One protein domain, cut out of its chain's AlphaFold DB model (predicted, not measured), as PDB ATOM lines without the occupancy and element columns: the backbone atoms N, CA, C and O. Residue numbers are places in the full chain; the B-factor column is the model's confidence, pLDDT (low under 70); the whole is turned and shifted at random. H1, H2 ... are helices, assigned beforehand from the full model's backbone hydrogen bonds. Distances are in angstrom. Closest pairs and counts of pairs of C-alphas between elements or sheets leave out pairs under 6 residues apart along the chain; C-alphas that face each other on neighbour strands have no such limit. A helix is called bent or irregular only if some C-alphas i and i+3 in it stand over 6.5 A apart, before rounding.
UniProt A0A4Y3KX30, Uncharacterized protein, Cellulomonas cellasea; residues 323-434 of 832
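AT A GLANCE: This is residues 323 to 434 of the 832 residues of an uncharacterized protein of Cellulomonas cellasea (UniProt A0A4Y3KX30). Two helical hairpins, H1 with H2 and H4 with H5, stand side by side in the order H1, H2, H5, H4, and short H3 crosses one end. The 112 printed residues include five named helices, H1 to H5 along the chain, and no named strand: all helix. The whole is only just compact, close to loose, with a radius of gyration of the C-alphas of 15.4 A and spans of 42 by 33 by 19 A.

HOW THE PARTS SIT: H1, residues 323 to 340, touches H2, residues 347 to 365, as a hairpin at a steep tilt of 39 degrees; the closest C-alphas, Ser 333 and Leu 358, are 5.4 A apart. H2 touches H5, residues 411 to 428, the same way at 7 degrees, a shallow tilt; closest C-alphas Ala 353 and Leu 419, 6.3 A. H4, residues 385 to 407, touches H5 as a hairpin at a shallow 20 degrees; closest C-alphas Arg 388 and Phe 428, 6.2 A. H3, residues 371 to 381, is close to H5 but not clearly touching, about perpendicular at 84 degrees; closest C-alphas Ala 380 and Phe 428, 6.5 A. Every O i to N i+4 pair is within hydrogen-bond range in H1, H2, H3 and H5, and 17 of 19 in H4.

IN THESE COORDINATES: H1 begins at C-alpha 323 (7.337, 22.636, 14.837) and measures 25.6 A; H2 measures 26.5 A, H4 30.5 A. H4 is irregular, C-alphas 402 and 405 being 7.6 A apart. H5, 25.7 A, ends at C-alpha 428 (7.699, 15.520, 40.674).

THE WHOLE: The farthest C-alphas, Ala 323 and Asn 405, are 44.3 A apart. The printed part has no cut and no long link. Fourteen residues have pLDDT under 70, among them 400 to 409.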
ATOM      1  N   ALA A 323       6.895  23.787  15.627       83.44
ATOM      2  CA  ALA A 323       7.337  22.636  14.837       83.44
ATOM      3  C   ALA A 323       8.740  22.127  15.222       83.44
ATOM      4  O   ALA A 323       8.928  20.929  15.406       83.44
ATOM      5  N   ARG A 324       9.722  23.021  15.423       81.31
ATOM      6  CA  ARG A 324      11.082  22.625  15.843       81.31
ATOM      7  C   ARG A 324      11.095  22.023  17.247       81.31
ATOM      8  O   ARG A 324      11.873  21.109  17.501       81.31
ATOM      9  N   ARG A 325      10.246  22.525  18.149       81.50
ATOM     10  CA  ARG A 325      10.106  21.975  19.507       81.50
ATOM     11  C   ARG A 325       9.483  20.583  19.489       81.50
ATOM     12  O   ARG A 325      10.019  19.687  20.129       81.50
ATOM     13  N   VAL A 326       8.422  20.391  18.704       83.19
ATOM     14  CA  VAL A 326       7.786  19.078  18.516       83.19
ATOM     15  C   VAL A 326       8.763  18.088  17.884       83.19
ATOM     16  O   VAL A 326       8.942  17.001  18.418       83.19
ATOM     17  N   ALA A 327       9.469  18.475  16.818       82.00
ATOM     18  CA  ALA A 327      10.469  17.619  16.179       82.00
ATOM     19  C   ALA A 327      11.609  17.239  17.139       82.00
ATOM     20  O   ALA A 327      12.022  16.083  17.181       82.00
ATOM     21  N   GLY A 328      12.083  18.191  17.952       81.06
ATOM     22  CA  GLY A 328      13.055  17.918  19.011       81.06
ATOM     23  C   GLY A 328      12.525  16.922  20.046       81.06
ATOM     24  O   GLY A 328      13.226  15.975  20.388       81.06
ATOM     25  N   ALA A 329      11.277  17.084  20.494       82.25
ATOM     26  CA  ALA A 329      10.641  16.159  21.430       82.25
ATOM     27  C   ALA A 329      10.486  14.745  20.843       82.25
ATOM     28  O   ALA A 329      10.757  13.774  21.545       82.25
ATOM     29  N   VAL A 330      10.111  14.625  19.566       85.19
ATOM     30  CA  VAL A 330      10.015  13.342  18.846       85.19
ATOM     31  C   VAL A 330      11.377  12.669  18.747       85.19
ATOM     32  O   VAL A 330      11.519  11.535  19.194       85.19
ATOM     33  N   LEU A 331      12.391  13.374  18.236       82.88
ATOM     34  CA  LEU A 331      13.736  12.821  18.059       82.88
ATOM     35  C   LEU A 331      14.331  12.354  19.387       82.88
ATOM     36  O   LEU A 331      14.839  11.242  19.487       82.88
ATOM     37  N   MET A 332      14.241  13.188  20.420       79.38
ATOM     38  CA  MET A 332      14.770  12.826  21.727       79.38
ATOM     39  C   MET A 332      14.000  11.652  22.338       79.38
ATOM     40  O   MET A 332      14.587  10.868  23.083       79.38
ATOM     41  N   SER A 333      12.689  11.534  22.090       84.62
ATOM     42  CA  SER A 333      11.886  10.415  22.614       84.62
ATOM     43  C   SER A 333      12.234   9.127  21.895       84.62
ATOM     44  O   SER A 333      12.402   8.115  22.555       84.62
ATOM     45  N   LEU A 334      12.461   9.191  20.584       82.81
ATOM     46  CA  LEU A 334      12.969   8.068  19.807       82.81
ATOM     47  C   LEU A 334      14.336   7.609  20.329       82.81
ATOM     48  O   LEU A 334      14.510   6.427  20.590       82.81
ATOM     49  N   LEU A 335      15.275   8.537  20.543       77.25
ATOM     50  CA  LEU A 335      16.596   8.224  21.101       77.25
ATOM     51  C   LEU A 335      16.495   7.595  22.496       77.25
ATOM     52  O   LEU A 335      17.163   6.604  22.761       77.25
ATOM     53  N   ALA A 336      15.637   8.134  23.366       79.25
ATOM     54  CA  ALA A 336      15.420   7.583  24.701       79.25
ATOM     55  C   ALA A 336      14.785   6.179  24.654       79.25
ATOM     56  O   ALA A 336      15.231   5.276  25.358       79.25
ATOM     57  N   THR A 337      13.796   5.955  23.788       81.94
ATOM     58  CA  THR A 337      13.215   4.622  23.578       81.94
ATOM     59  C   THR A 337      14.249   3.647  23.018       81.94
ATOM     60  O   THR A 337      14.347   2.532  23.514       81.94
ATOM     61  N   LEU A 338      15.075   4.079  22.059       76.06
ATOM     62  CA  LEU A 338      16.171   3.281  21.507       76.06
ATOM     63  C   LEU A 338      17.223   2.926  22.559       76.06
ATOM     64  O   LEU A 338      17.784   1.845  22.501       76.06
ATOM     65  N   THR A 339      17.486   3.785  23.545       69.69
ATOM     66  CA  THR A 339      18.370   3.409  24.660       69.69
ATOM     67  C   THR A 339      17.717   2.419  25.627       69.69
ATOM     68  O   THR A 339      18.415   1.605  26.217       69.69
ATOM     69  N   LEU A 340      16.386   2.447  25.769       73.75
ATOM     70  CA  LEU A 340      15.622   1.504  26.605       73.75
ATOM     71  C   LEU A 340      15.319   0.177  25.906       73.75
ATOM     72  O   LEU A 340      14.814  -0.757  26.521       73.75
ATOM     73  N   ALA A 341      15.652   0.093  24.628       72.94
ATOM     74  CA  ALA A 341      15.507  -1.060  23.771       72.94
ATOM     75  C   ALA A 341      15.889  -2.407  24.393       72.94
ATOM     76  O   ALA A 341      15.180  -3.389  24.204       72.94
ATOM     77  N   GLY A 342      16.996  -2.445  25.143       65.31
ATOM     78  CA  GLY A 342      17.493  -3.667  25.787       65.31
ATOM     79  C   GLY A 342      16.627  -4.196  26.913       65.31
ATOM     80  O   GLY A 342      16.723  -5.369  27.256       65.31
ATOM     81  N   ILE A 343      15.768  -3.341  27.462       68.56
ATOM     82  CA  ILE A 343      14.834  -3.679  28.536       68.56
ATOM     83  C   ILE A 343      13.466  -4.042  27.954       68.56
ATOM     84  O   ILE A 343      12.734  -4.854  28.513       68.56
ATOM     85  N   LEU A 344      13.102  -3.434  26.827       74.62
ATOM     86  CA  LEU A 344      11.789  -3.575  26.217       74.62
ATOM     87  C   LEU A 344      11.825  -4.725  25.196       74.62
ATOM     88  O   LEU A 344      12.039  -4.505  24.012       74.62
ATOM     89  N   GLU A 345      11.597  -5.965  25.632       70.31
ATOM     90  CA  GLU A 345      11.602  -7.125  24.715       70.31
ATOM     91  C   GLU A 345      10.417  -7.116  23.725       70.31
ATOM     92  O   GLU A 345      10.496  -7.690  22.641       70.31
ATOM     93  N   HIS A 346       9.320  -6.421  24.050       77.81
ATOM     94  CA  HIS A 346       8.119  -6.381  23.213       77.81
ATOM     95  C   HIS A 346       7.960  -5.060  22.454       77.81
ATOM     96  O   HIS A 346       7.972  -3.982  23.049       77.81
ATOM     97  N   VAL A 347       7.650  -5.136  21.156       76.25
ATOM     98  CA  VAL A 347       7.349  -3.965  20.303       76.25
ATOM     99  C   VAL A 347       6.221  -3.100  20.880       76.25
ATOM    100  O   VAL A 347       6.261  -1.874  20.796       76.25
ATOM    101  N   LEU A 348       5.223  -3.703  21.529       78.88
ATOM    102  CA  LEU A 348       4.167  -2.939  22.201       78.88
ATOM    103  C   LEU A 348       4.710  -2.099  23.364       78.88
ATOM    104  O   LEU A 348       4.303  -0.949  23.519       78.88
ATOM    105  N   LEU A 349       5.662  -2.632  24.136       81.12
ATOM    106  CA  LEU A 349       6.335  -1.883  25.199       81.12
ATOM    107  C   LEU A 349       7.206  -0.764  24.624       81.12
ATOM    108  O   LEU A 349       7.254   0.312  25.208       81.12
ATOM    109  N   TRP A 350       7.818  -0.960  23.457       83.00
ATOM    110  CA  TRP A 350       8.518   0.101  22.728       83.00
ATOM    111  C   TRP A 350       7.604   1.244  22.311       83.00
ATOM    112  O   TRP A 350       7.901   2.409  22.576       83.00
ATOM    113  N   VAL A 351       6.487   0.918  21.660       85.88
ATOM    114  CA  VAL A 351       5.505   1.912  21.213       85.88
ATOM    115  C   VAL A 351       4.915   2.640  22.418       85.88
ATOM    116  O   VAL A 351       4.814   3.868  22.399       85.88
ATOM    117  N   ALA A 352       4.599   1.913  23.494       86.38
ATOM    118  CA  ALA A 352       4.150   2.500  24.752       86.38
ATOM    119  C   ALA A 352       5.221   3.421  25.356       86.38
ATOM    120  O   ALA A 352       4.915   4.556  25.715       86.38
ATOM    121  N   ALA A 353       6.481   2.983  25.399       85.12
ATOM    122  CA  ALA A 353       7.595   3.765  25.915       85.12
ATOM    123  C   ALA A 353       7.794   5.067  25.149       85.12
ATOM    124  O   ALA A 353       7.857   6.143  25.744       85.12
ATOM    125  N   PHE A 354       7.840   4.976  23.821       90.56
ATOM    126  CA  PHE A 354       7.919   6.131  22.940       90.56
ATOM    127  C   PHE A 354       6.732   7.075  23.142       90.56
ATOM    128  O   PHE A 354       6.933   8.276  23.311       90.56
ATOM    129  N   GLY A 355       5.507   6.542  23.187       92.00
ATOM    130  CA  GLY A 355       4.291   7.319  23.414       92.00
ATOM    131  C   GLY A 355       4.307   8.069  24.747       92.00
ATOM    132  O   GLY A 355       4.030   9.268  24.776       92.00
ATOM    133  N   VAL A 356       4.695   7.400  25.837       89.94
ATOM    134  CA  VAL A 356       4.811   7.992  27.180       89.94
ATOM    135  C   VAL A 356       5.885   9.079  27.210       89.94
ATOM    136  O   VAL A 356       5.610  10.200  27.646       89.94
ATOM    137  N   LEU A 357       7.090   8.793  26.709       88.25
ATOM    138  CA  LEU A 357       8.200   9.752  26.671       88.25
ATOM    139  C   LEU A 357       7.857  10.982  25.821       88.25
ATOM    140  O   LEU A 357       8.096  12.120  26.242       88.25
ATOM    141  N   LEU A 358       7.242  10.764  24.657       92.00
ATOM    142  CA  LEU A 358       6.795  11.833  23.774       92.00
ATOM    143  C   LEU A 358       5.709  12.679  24.441       92.00
ATOM    144  O   LEU A 358       5.810  13.906  24.428       92.00
ATOM    145  N   ALA A 359       4.705  12.055  25.059       91.19
ATOM    146  CA  ALA A 359       3.639  12.760  25.765       91.19
ATOM    147  C   ALA A 359       4.199  13.627  26.901       91.19
ATOM    148  O   ALA A 359       3.889  14.818  26.971       91.19
ATOM    149  N   VAL A 360       5.086  13.073  27.733       88.88
ATOM    150  CA  VAL A 360       5.774  13.798  28.811       88.88
ATOM    151  C   VAL A 360       6.532  15.011  28.265       88.88
ATOM    152  O   VAL A 360       6.378  16.127  28.773       88.88
ATOM    153  N   ARG A 361       7.308  14.844  27.185       89.19
ATOM    154  CA  ARG A 361       8.063  15.949  26.576       89.19
ATOM    155  C   ARG A 361       7.177  17.002  25.928       89.19
ATOM    156  O   ARG A 361       7.454  18.195  26.076       89.19
ATOM    157  N   LEU A 362       6.120  16.600  25.229       90.25
ATOM    158  CA  LEU A 362       5.173  17.529  24.618       90.25
ATOM    159  C   LEU A 362       4.418  18.318  25.684       90.25
ATOM    160  O   LEU A 362       4.334  19.536  25.572       90.25
ATOM    161  N   LEU A 363       3.950  17.672  26.754       89.56
ATOM    162  CA  LEU A 363       3.331  18.359  27.890       89.56
ATOM    163  C   LEU A 363       4.305  19.354  28.524       89.56
ATOM    164  O   LEU A 363       3.943  20.499  28.796       89.56
ATOM    165  N   ARG A 364       5.567  18.955  28.705       84.62
ATOM    166  CA  ARG A 364       6.587  19.817  29.302       84.62
ATOM    167  C   ARG A 364       6.936  21.029  28.438       84.62
ATOM    168  O   ARG A 364       7.038  22.137  28.957       84.62
ATOM    169  N   THR A 365       7.099  20.834  27.134       84.56
ATOM    170  CA  THR A 365       7.522  21.880  26.184       84.56
ATOM    171  C   THR A 365       6.362  22.631  25.528       84.56
ATOM    172  O   THR A 365       6.597  23.579  24.767       84.56
ATOM    173  N   SER A 366       5.121  22.230  25.825       86.06
ATOM    174  CA  SER A 366       3.910  22.823  25.269       86.06
ATOM    175  C   SER A 366       3.878  24.331  25.536       86.06
ATOM    176  O   SER A 366       3.906  24.750  26.695       86.06
ATOM    177  N   PRO A 367       3.760  25.166  24.487       82.56
ATOM    178  CA  PRO A 367       3.501  26.591  24.654       82.56
ATOM    179  C   PRO A 367       2.061  26.874  25.100       82.56
ATOM    180  O   PRO A 367       1.764  27.983  25.531       82.56
ATOM    181  N   ARG A 368       1.144  25.906  24.968       87.81
ATOM    182  CA  ARG A 368      -0.253  26.089  25.365       87.81
ATOM    183  C   ARG A 368      -0.374  25.993  26.882       87.81
ATOM    184  O   ARG A 368       0.035  24.991  27.470       87.81
ATOM    185  N   ARG A 369      -1.000  27.007  27.488       85.94
ATOM    186  CA  ARG A 369      -1.390  27.022  28.903       85.94
ATOM    187  C   ARG A 369      -2.507  26.007  29.132       85.94
ATOM    188  O   ARG A 369      -3.685  26.299  28.953       85.94
ATOM    189  N   ILE A 370      -2.134  24.794  29.515       93.00
ATOM    190  CA  ILE A 370      -3.090  23.772  29.933       93.00
ATOM    191  C   ILE A 370      -3.377  24.013  31.422       93.00
ATOM    192  O   ILE A 370      -2.513  23.789  32.266       93.00
ATOM    193  N   GLY A 371      -4.574  24.507  31.756       93.62
ATOM    194  CA  GLY A 371      -4.874  25.047  33.093       93.62
ATOM    195  C   GLY A 371      -4.669  24.078  34.269       93.62
ATOM    196  O   GLY A 371      -4.327  24.511  35.369       93.62
ATOM    197  N   TRP A 372      -4.844  22.766  34.069       94.88
ATOM    198  CA  TRP A 372      -4.536  21.767  35.104       94.88
ATOM    199  C   TRP A 372      -3.024  21.554  35.272       94.88
ATOM    200  O   TRP A 372      -2.547  21.499  36.402       94.88
ATOM    201  N   LEU A 373      -2.265  21.522  34.171       91.62
ATOM    202  CA  LEU A 373      -0.811  21.346  34.191       91.62
ATOM    203  C   LEU A 373      -0.123  22.554  34.832       91.62
ATOM    204  O   LEU A 373       0.819  22.396  35.598       91.62
ATOM    205  N   GLU A 374      -0.630  23.758  34.580       92.69
ATOM    206  CA  GLU A 374      -0.104  24.985  35.176       92.69
ATOM    207  C   GLU A 374      -0.373  25.060  36.688       92.69
ATOM    208  O   GLU A 374       0.474  25.501  37.463       92.69
ATOM    209  N   ARG A 375      -1.541  24.580  37.139       94.50
ATOM    210  CA  ARG A 375      -1.808  24.394  38.575       94.50
ATOM    211  C   ARG A 375      -0.852  23.370  39.184       94.50
ATOM    212  O   ARG A 375      -0.287  23.638  40.239       94.50
ATOM    213  N   TRP A 376      -0.620  22.250  38.501       92.06
ATOM    214  CA  TRP A 376       0.315  21.222  38.954       92.06
ATOM    215  C   TRP A 376       1.760  21.734  39.043       92.06
ATOM    216  O   TRP A 376       2.407  21.551  40.067       92.06
ATOM    217  N   ARG A 377       2.250  22.455  38.026       92.19
ATOM    218  CA  ARG A 377       3.577  23.098  38.040       92.19
ATOM    219  C   ARG A 377       3.737  24.070  39.197       92.19
ATOM    220  O   ARG A 377       4.767  24.045  39.863       92.19
ATOM    221  N   ARG A 378       2.712  24.883  39.472       92.69
ATOM    222  CA  ARG A 378       2.704  25.794  40.623       92.69
ATOM    223  C   ARG A 378       2.768  25.040  41.947       92.69
ATOM    224  O   ARG A 378       3.593  25.395  42.778       92.69
ATOM    225  N   LEU A 379       1.974  23.981  42.116       91.50
ATOM    226  CA  LEU A 379       2.021  23.130  43.311       91.50
ATOM    227  C   LEU A 379       3.390  22.458  43.480       91.50
ATOM    228  O   LEU A 379       3.974  22.523  44.557       91.50
ATOM    229  N   ALA A 380       3.946  21.879  42.414       87.94
ATOM    230  CA  ALA A 380       5.264  21.249  42.441       87.94
ATOM    231  C   ALA A 380       6.391  22.257  42.731       87.94
ATOM    232  O   ALA A 380       7.370  21.916  43.394       87.94
ATOM    233  N   ALA A 381       6.252  23.506  42.272       87.62
ATOM    234  CA  ALA A 381       7.198  24.584  42.546       87.62
ATOM    235  C   ALA A 381       7.176  25.067  44.008       87.62
ATOM    236  O   ALA A 381       8.157  25.669  44.444       87.62
ATOM    237  N   LEU A 382       6.120  24.774  44.784       90.44
ATOM    238  CA  LEU A 382       6.101  25.039  46.231       90.44
ATOM    239  C   LEU A 382       7.141  24.194  46.978       90.44
ATOM    240  O   LEU A 382       7.636  24.608  48.026       90.44
ATOM    241  N   LEU A 383       7.490  23.023  46.436       84.94
ATOM    242  CA  LEU A 383       8.529  22.170  46.991       84.94
ATOM    243  C   LEU A 383       9.890  22.516  46.369       84.94
ATOM    244  O   LEU A 383      10.062  22.457  45.140       84.94
ATOM    245  N   PRO A 384      10.914  22.823  47.187       80.56
ATOM    246  CA  PRO A 384      12.245  23.073  46.661       80.56
ATOM    247  C   PRO A 384      12.777  21.817  45.957       80.56
ATOM    248  O   PRO A 384      12.451  20.690  46.333       80.56
ATOM    249  N   ALA A 385      13.602  21.999  44.921       74.50
ATOM    250  CA  ALA A 385      14.073  20.896  44.076       74.50
ATOM    251  C   ALA A 385      14.730  19.756  44.876       74.50
ATOM    252  O   ALA A 385      14.487  18.590  44.584       74.50
ATOM    253  N   TRP A 386      15.489  20.078  45.931       76.38
ATOM    254  CA  TRP A 386      16.112  19.074  46.800       76.38
ATOM    255  C   TRP A 386      15.081  18.214  47.548       76.38
ATOM    256  O   TRP A 386      15.278  17.011  47.665       76.38
ATOM    257  N   ALA A 387      13.959  18.785  48.000       78.94
ATOM    258  CA  ALA A 387      12.918  18.028  48.700       78.94
ATOM    259  C   ALA A 387      12.210  17.060  47.747       78.94
ATOM    260  O   ALA A 387      11.920  15.925  48.112       78.94
ATOM    261  N   ARG A 388      11.997  17.485  46.496       82.81
ATOM    262  CA  ARG A 388      11.456  16.623  45.439       82.81
ATOM    263  C   ARG A 388      12.399  15.472  45.093       82.81
ATOM    264  O   ARG A 388      11.929  14.357  44.916       82.81
ATOM    265  N   LEU A 389      13.710  15.722  45.045       74.81
ATOM    266  CA  LEU A 389      14.714  14.672  44.842       74.81
ATOM    267  C   LEU A 389      14.735  13.665  46.000       74.81
ATOM    268  O   LEU A 389      14.772  12.467  45.748       74.81
ATOM    269  N   ILE A 390      14.653  14.129  47.253       75.75
ATOM    270  CA  ILE A 390      14.565  13.240  48.424       75.75
ATOM    271  C   ILE A 390      13.289  12.398  48.371       75.75
ATOM    272  O   ILE A 390      13.348  11.194  48.591       75.75
ATOM    273  N   ALA A 391      12.143  13.006  48.052       81.56
ATOM    274  CA  ALA A 391      10.883  12.281  47.930       81.56
ATOM    275  C   ALA A 391      10.933  11.224  46.816       81.56
ATOM    276  O   ALA A 391      10.481  10.102  47.025       81.56
ATOM    277  N   LEU A 392      11.532  11.557  45.668       80.56
ATOM    278  CA  LEU A 392      11.743  10.614  44.572       80.56
ATOM    279  C   LEU A 392      12.656   9.451  44.993       80.56
ATOM    280  O   LEU A 392      12.348   8.307  44.683       80.56
ATOM    281  N   TRP A 393      13.737   9.733  45.726       79.00
ATOM    282  CA  TRP A 393      14.657   8.717  46.246       79.00
ATOM    283  C   TRP A 393      14.004   7.796  47.289       79.00
ATOM    284  O   TRP A 393      14.178   6.581  47.250       79.00
ATOM    285  N   LEU A 394      13.210   8.353  48.208       78.06
ATOM    286  CA  LEU A 394      12.453   7.561  49.181       78.06
ATOM    287  C   LEU A 394      11.417   6.678  48.487       78.06
ATOM    288  O   LEU A 394      11.301   5.499  48.806       78.06
ATOM    289  N   LEU A 395      10.692   7.235  47.513       79.38
ATOM    290  CA  LEU A 395       9.726   6.481  46.727       79.38
ATOM    291  C   LEU A 395      10.412   5.353  45.958       79.38
ATOM    292  O   LEU A 395       9.917   4.232  45.990       79.38
ATOM    293  N   SER A 396      11.560   5.614  45.324       72.06
ATOM    294  CA  SER A 396      12.308   4.555  44.651       72.06
ATOM    295  C   SER A 396      12.756   3.478  45.629       72.06
ATOM    296  O   SER A 396      12.600   2.315  45.307       72.06
ATOM    297  N   ARG A 397      13.226   3.825  46.837       74.06
ATOM    298  CA  ARG A 397      13.600   2.833  47.861       74.06
ATOM    299  C   ARG A 397      12.428   1.944  48.269       74.06
ATOM    300  O   ARG A 397      12.548   0.733  48.213       74.06
ATOM    301  N   VAL A 398      11.273   2.535  48.578       75.56
ATOM    302  CA  VAL A 398      10.060   1.777  48.940       75.56
ATOM    303  C   VAL A 398       9.617   0.854  47.809       75.56
ATOM    304  O   VAL A 398       9.243  -0.291  48.038       75.56
ATOM    305  N   VAL A 399       9.652   1.360  46.580       72.12
ATOM    306  CA  VAL A 399       9.278   0.604  45.388       72.12
ATOM    307  C   VAL A 399      10.257  -0.549  45.153       72.12
ATOM    308  O   VAL A 399       9.835  -1.661  44.871       72.12
ATOM    309  N   VAL A 400      11.553  -0.307  45.310       66.62
ATOM    310  CA  VAL A 400      12.601  -1.322  45.202       66.62
ATOM    311  C   VAL A 400      12.420  -2.400  46.261       66.62
ATOM    312  O   VAL A 400      12.263  -3.565  45.909       66.62
ATOM    313  N   ASP A 401      12.356  -2.020  47.531       69.69
ATOM    314  CA  ASP A 401      12.297  -2.968  48.644       69.69
ATOM    315  C   ASP A 401      10.968  -3.749  48.651       69.69
ATOM    316  O   ASP A 401      10.924  -4.901  49.074       69.69
ATOM    317  N   GLY A 402       9.879  -3.139  48.165       67.06
ATOM    318  CA  GLY A 402       8.539  -3.727  48.182       67.06
ATOM    319  C   GLY A 402       8.129  -4.510  46.931       67.06
ATOM    320  O   GLY A 402       7.216  -5.325  47.021       67.06
ATOM    321  N   ILE A 403       8.739  -4.262  45.764       64.56
ATOM    322  CA  ILE A 403       8.272  -4.811  44.471       64.56
ATOM    323  C   ILE A 403       9.311  -5.740  43.819       64.56
ATOM    324  O   ILE A 403       8.945  -6.619  43.036       64.56
ATOM    325  N   SER A 404      10.600  -5.586  44.132       58.84
ATOM    326  CA  SER A 404      11.680  -6.212  43.352       58.84
ATOM    327  C   SER A 404      11.742  -7.740  43.426       58.84
ATOM    328  O   SER A 404      12.036  -8.358  42.407       58.84
ATOM    329  N   ASN A 405      11.404  -8.360  44.562       56.41
ATOM    330  CA  ASN A 405      11.571  -9.810  44.725       56.41
ATOM    331  C   ASN A 405      10.452 -10.657  44.092       56.41
ATOM    332  O   ASN A 405      10.710 -11.790  43.702       56.41
ATOM    333  N   GLU A 406       9.226 -10.135  43.959       60.41
ATOM    334  CA  GLU A 406       8.091 -10.917  43.426       60.41
ATOM    335  C   GLU A 406       7.628 -10.470  42.032       60.41
ATOM    336  O   GLU A 406       7.114 -11.281  41.263       60.41
ATOM    337  N   VAL A 407       7.802  -9.192  41.673       58.72
ATOM    338  CA  VAL A 407       7.176  -8.630  40.460       58.72
ATOM    339  C   VAL A 407       8.151  -8.533  39.285       58.72
ATOM    340  O   VAL A 407       7.728  -8.655  38.135       58.72
ATOM    341  N   ILE A 408       9.460  -8.383  39.524       58.06
ATOM    342  CA  ILE A 408      10.476  -8.297  38.455       58.06
ATOM    343  C   ILE A 408      10.968  -9.703  38.060       58.06
ATOM    344  O   ILE A 408      12.148  -9.944  37.848       58.06
ATOM    345  N   GLY A 409      10.046 -10.660  37.934       63.94
ATOM    346  CA  GLY A 409      10.349 -11.983  37.376       63.94
ATOM    347  C   GLY A 409      10.457 -11.990  35.844       63.94
ATOM    348  O   GLY A 409      10.752 -13.023  35.253       63.94
ATOM    349  N   SER A 410      10.179 -10.860  35.179       74.81
ATOM    350  CA  SER A 410      10.211 -10.744  33.715       74.81
ATOM    351  C   SER A 410      10.680  -9.369  33.238       74.81
ATOM    352  O   SER A 410      10.435  -8.343  33.880       74.81
ATOM    353  N   TYR A 411      11.282  -9.323  32.047       69.25
ATOM    354  CA  TYR A 411      11.668  -8.071  31.386       69.25
ATOM    355  C   TYR A 411      10.477  -7.179  31.049       69.25
ATOM    356  O   TYR A 411      10.587  -5.957  31.098       69.25
ATOM    357  N   ALA A 412       9.312  -7.767  30.770       73.50
ATOM    358  CA  ALA A 412       8.087  -7.005  30.572       73.50
ATOM    359  C   ALA A 412       7.719  -6.198  31.829       73.50
ATOM    360  O   ALA A 412       7.416  -5.008  31.724       73.50
ATOM    361  N   ALA A 413       7.813  -6.813  33.014       74.00
ATOM    362  CA  ALA A 413       7.578  -6.125  34.281       74.00
ATOM    363  C   ALA A 413       8.611  -5.014  34.526       74.00
ATOM    364  O   ALA A 413       8.225  -3.903  34.892       74.00
ATOM    365  N   LEU A 414       9.895  -5.264  34.235       73.94
ATOM    366  CA  LEU A 414      10.947  -4.242  34.307       73.94
ATOM    367  C   LEU A 414      10.688  -3.074  33.336       73.94
ATOM    368  O   LEU A 414      10.823  -1.909  33.702       73.94
ATOM    369  N   GLY A 415      10.260  -3.363  32.108       75.25
ATOM    370  CA  GLY A 415       9.889  -2.353  31.120       75.25
ATOM    371  C   GLY A 415       8.736  -1.473  31.599       75.25
ATOM    372  O   GLY A 415       8.836  -0.246  31.574       75.25
ATOM    373  N   VAL A 416       7.659  -2.083  32.105       79.00
ATOM    374  CA  VAL A 416       6.524  -1.354  32.698       79.00
ATOM    375  C   VAL A 416       6.980  -0.508  33.885       79.00
ATOM    376  O   VAL A 416       6.616   0.665  33.979       79.00
ATOM    377  N   PHE A 417       7.822  -1.064  34.753       79.19
ATOM    378  CA  PHE A 417       8.389  -0.367  35.899       79.19
ATOM    379  C   PHE A 417       9.148   0.905  35.497       79.19
ATOM    380  O   PHE A 417       8.937   1.974  36.080       79.19
ATOM    381  N   VAL A 418       9.997   0.821  34.468       75.56
ATOM    382  CA  VAL A 418      10.732   1.977  33.934       75.56
ATOM    383  C   VAL A 418       9.763   3.042  33.411       75.56
ATOM    384  O   VAL A 418       9.940   4.227  33.696       75.56
ATOM    385  N   LEU A 419       8.696   2.651  32.706       79.38
ATOM    386  CA  LEU A 419       7.695   3.600  32.200       79.38
ATOM    387  C   LEU A 419       6.916   4.296  33.309       79.38
ATOM    388  O   LEU A 419       6.740   5.516  33.260       79.38
ATOM    389  N   VAL A 420       6.506   3.552  34.334       83.44
ATOM    390  CA  VAL A 420       5.877   4.126  35.528       83.44
ATOM    391  C   VAL A 420       6.837   5.103  36.205       83.44
ATOM    392  O   VAL A 420       6.441   6.221  36.535       83.44
ATOM    393  N   SER A 421       8.116   4.745  36.323       79.25
ATOM    394  CA  SER A 421       9.146   5.604  36.912       79.25
ATOM    395  C   SER A 421       9.316   6.920  36.144       79.25
ATOM    396  O   SER A 421       9.385   7.983  36.758       79.25
ATOM    397  N   VAL A 422       9.297   6.896  34.807       78.94
ATOM    398  CA  VAL A 422       9.334   8.114  33.973       78.94
ATOM    399  C   VAL A 422       8.134   9.027  34.254       78.94
ATOM    400  O   VAL A 422       8.298  10.245  34.384       78.94
ATOM    401  N   VAL A 423       6.933   8.456  34.376       84.38
ATOM    402  CA  VAL A 423       5.711   9.213  34.698       84.38
ATOM    403  C   VAL A 423       5.795   9.817  36.101       84.38
ATOM    404  O   VAL A 423       5.471  10.992  36.285       84.38
ATOM    405  N   VAL A 424       6.290   9.054  37.079       86.00
ATOM    406  CA  VAL A 424       6.519   9.522  38.452       86.00
ATOM    407  C   VAL A 424       7.517  10.682  38.468       86.00
ATOM    408  O   VAL A 424       7.225  11.729  39.045       86.00
ATOM    409  N   VAL A 425       8.657  10.564  37.780       82.44
ATOM    410  CA  VAL A 425       9.647  11.651  37.675       82.44
ATOM    411  C   VAL A 425       9.010  12.916  37.096       82.44
ATOM    412  O   VAL A 425       9.205  14.004  37.640       82.44
ATOM    413  N   PHE A 426       8.201  12.795  36.038       85.75
ATOM    414  CA  PHE A 426       7.473  13.935  35.477       85.75
ATOM    415  C   PHE A 426       6.481  14.549  36.475       85.75
ATOM    416  O   PHE A 426       6.364  15.775  36.539       85.75
ATOM    417  N   ALA A 427       5.808  13.733  37.289       86.94
ATOM    418  CA  ALA A 427       4.912  14.228  38.328       86.94
ATOM    419  C   ALA A 427       5.663  15.104  39.348       86.94
ATOM    420  O   ALA A 427       5.192  16.193  39.674       86.94
ATOM    421  N   PHE A 428       6.865  14.706  39.778       86.94
ATOM    422  CA  PHE A 428       7.699  15.520  40.674       86.94
ATOM    423  C   PHE A 428       8.342  16.734  39.972       86.94
ATOM    424  O   PHE A 428       8.535  17.791  40.584       86.94
ATOM    425  N   PHE A 429       8.651  16.631  38.676       85.75
ATOM    426  CA  PHE A 429       9.345  17.668  37.904       85.75
ATOM    427  C   PHE A 429       8.598  18.066  36.614       85.75
ATOM    428  O   PHE A 429       9.135  17.927  35.512       85.75
ATOM    429  N   PRO A 430       7.398  18.669  36.716       86.12
ATOM    430  CA  PRO A 430       6.559  18.983  35.550       86.12
ATOM    431  C   PRO A 430       7.052  20.175  34.700       86.12
ATOM    432  O   PRO A 430       6.409  20.551  33.713       86.12
ATOM    433  N   GLY A 431       8.183  20.782  35.072       85.19
ATOM    434  CA  GLY A 431       8.719  22.019  34.499       85.19
ATOM    435  C   GLY A 431       8.345  23.267  35.301       85.19
ATOM    436  O   GLY A 431       7.617  23.191  36.289       85.19
ATOM    437  N   GLU A 432       8.879  24.417  34.884       83.62
ATOM    438  CA  GLU A 432       8.530  25.702  35.494       83.62
ATOM    439  C   GLU A 432       7.159  26.187  35.005       83.62
ATOM    440  O   GLU A 432       6.816  25.971  33.833       83.62
ATOM    441  N   PRO A 433       6.359  26.814  35.888       85.69
ATOM    442  CA  PRO A 433       5.136  27.489  35.484       85.69
ATOM    443  C   PRO A 433       5.444  28.563  34.435       85.69
ATOM    444  O   PRO A 433       6.471  29.242  34.512       85.69
ATOM    445  N   LEU A 434       4.574  28.701  33.432       84.88
ATOM    446  CA  LEU A 434       4.736  29.768  32.447       84.88
ATOM    447  C   LEU A 434       4.529  31.115  33.155       84.88
ATOM    448  O   LEU A 434       3.557  31.248  33.904       84.88
TER     449      LEU A 434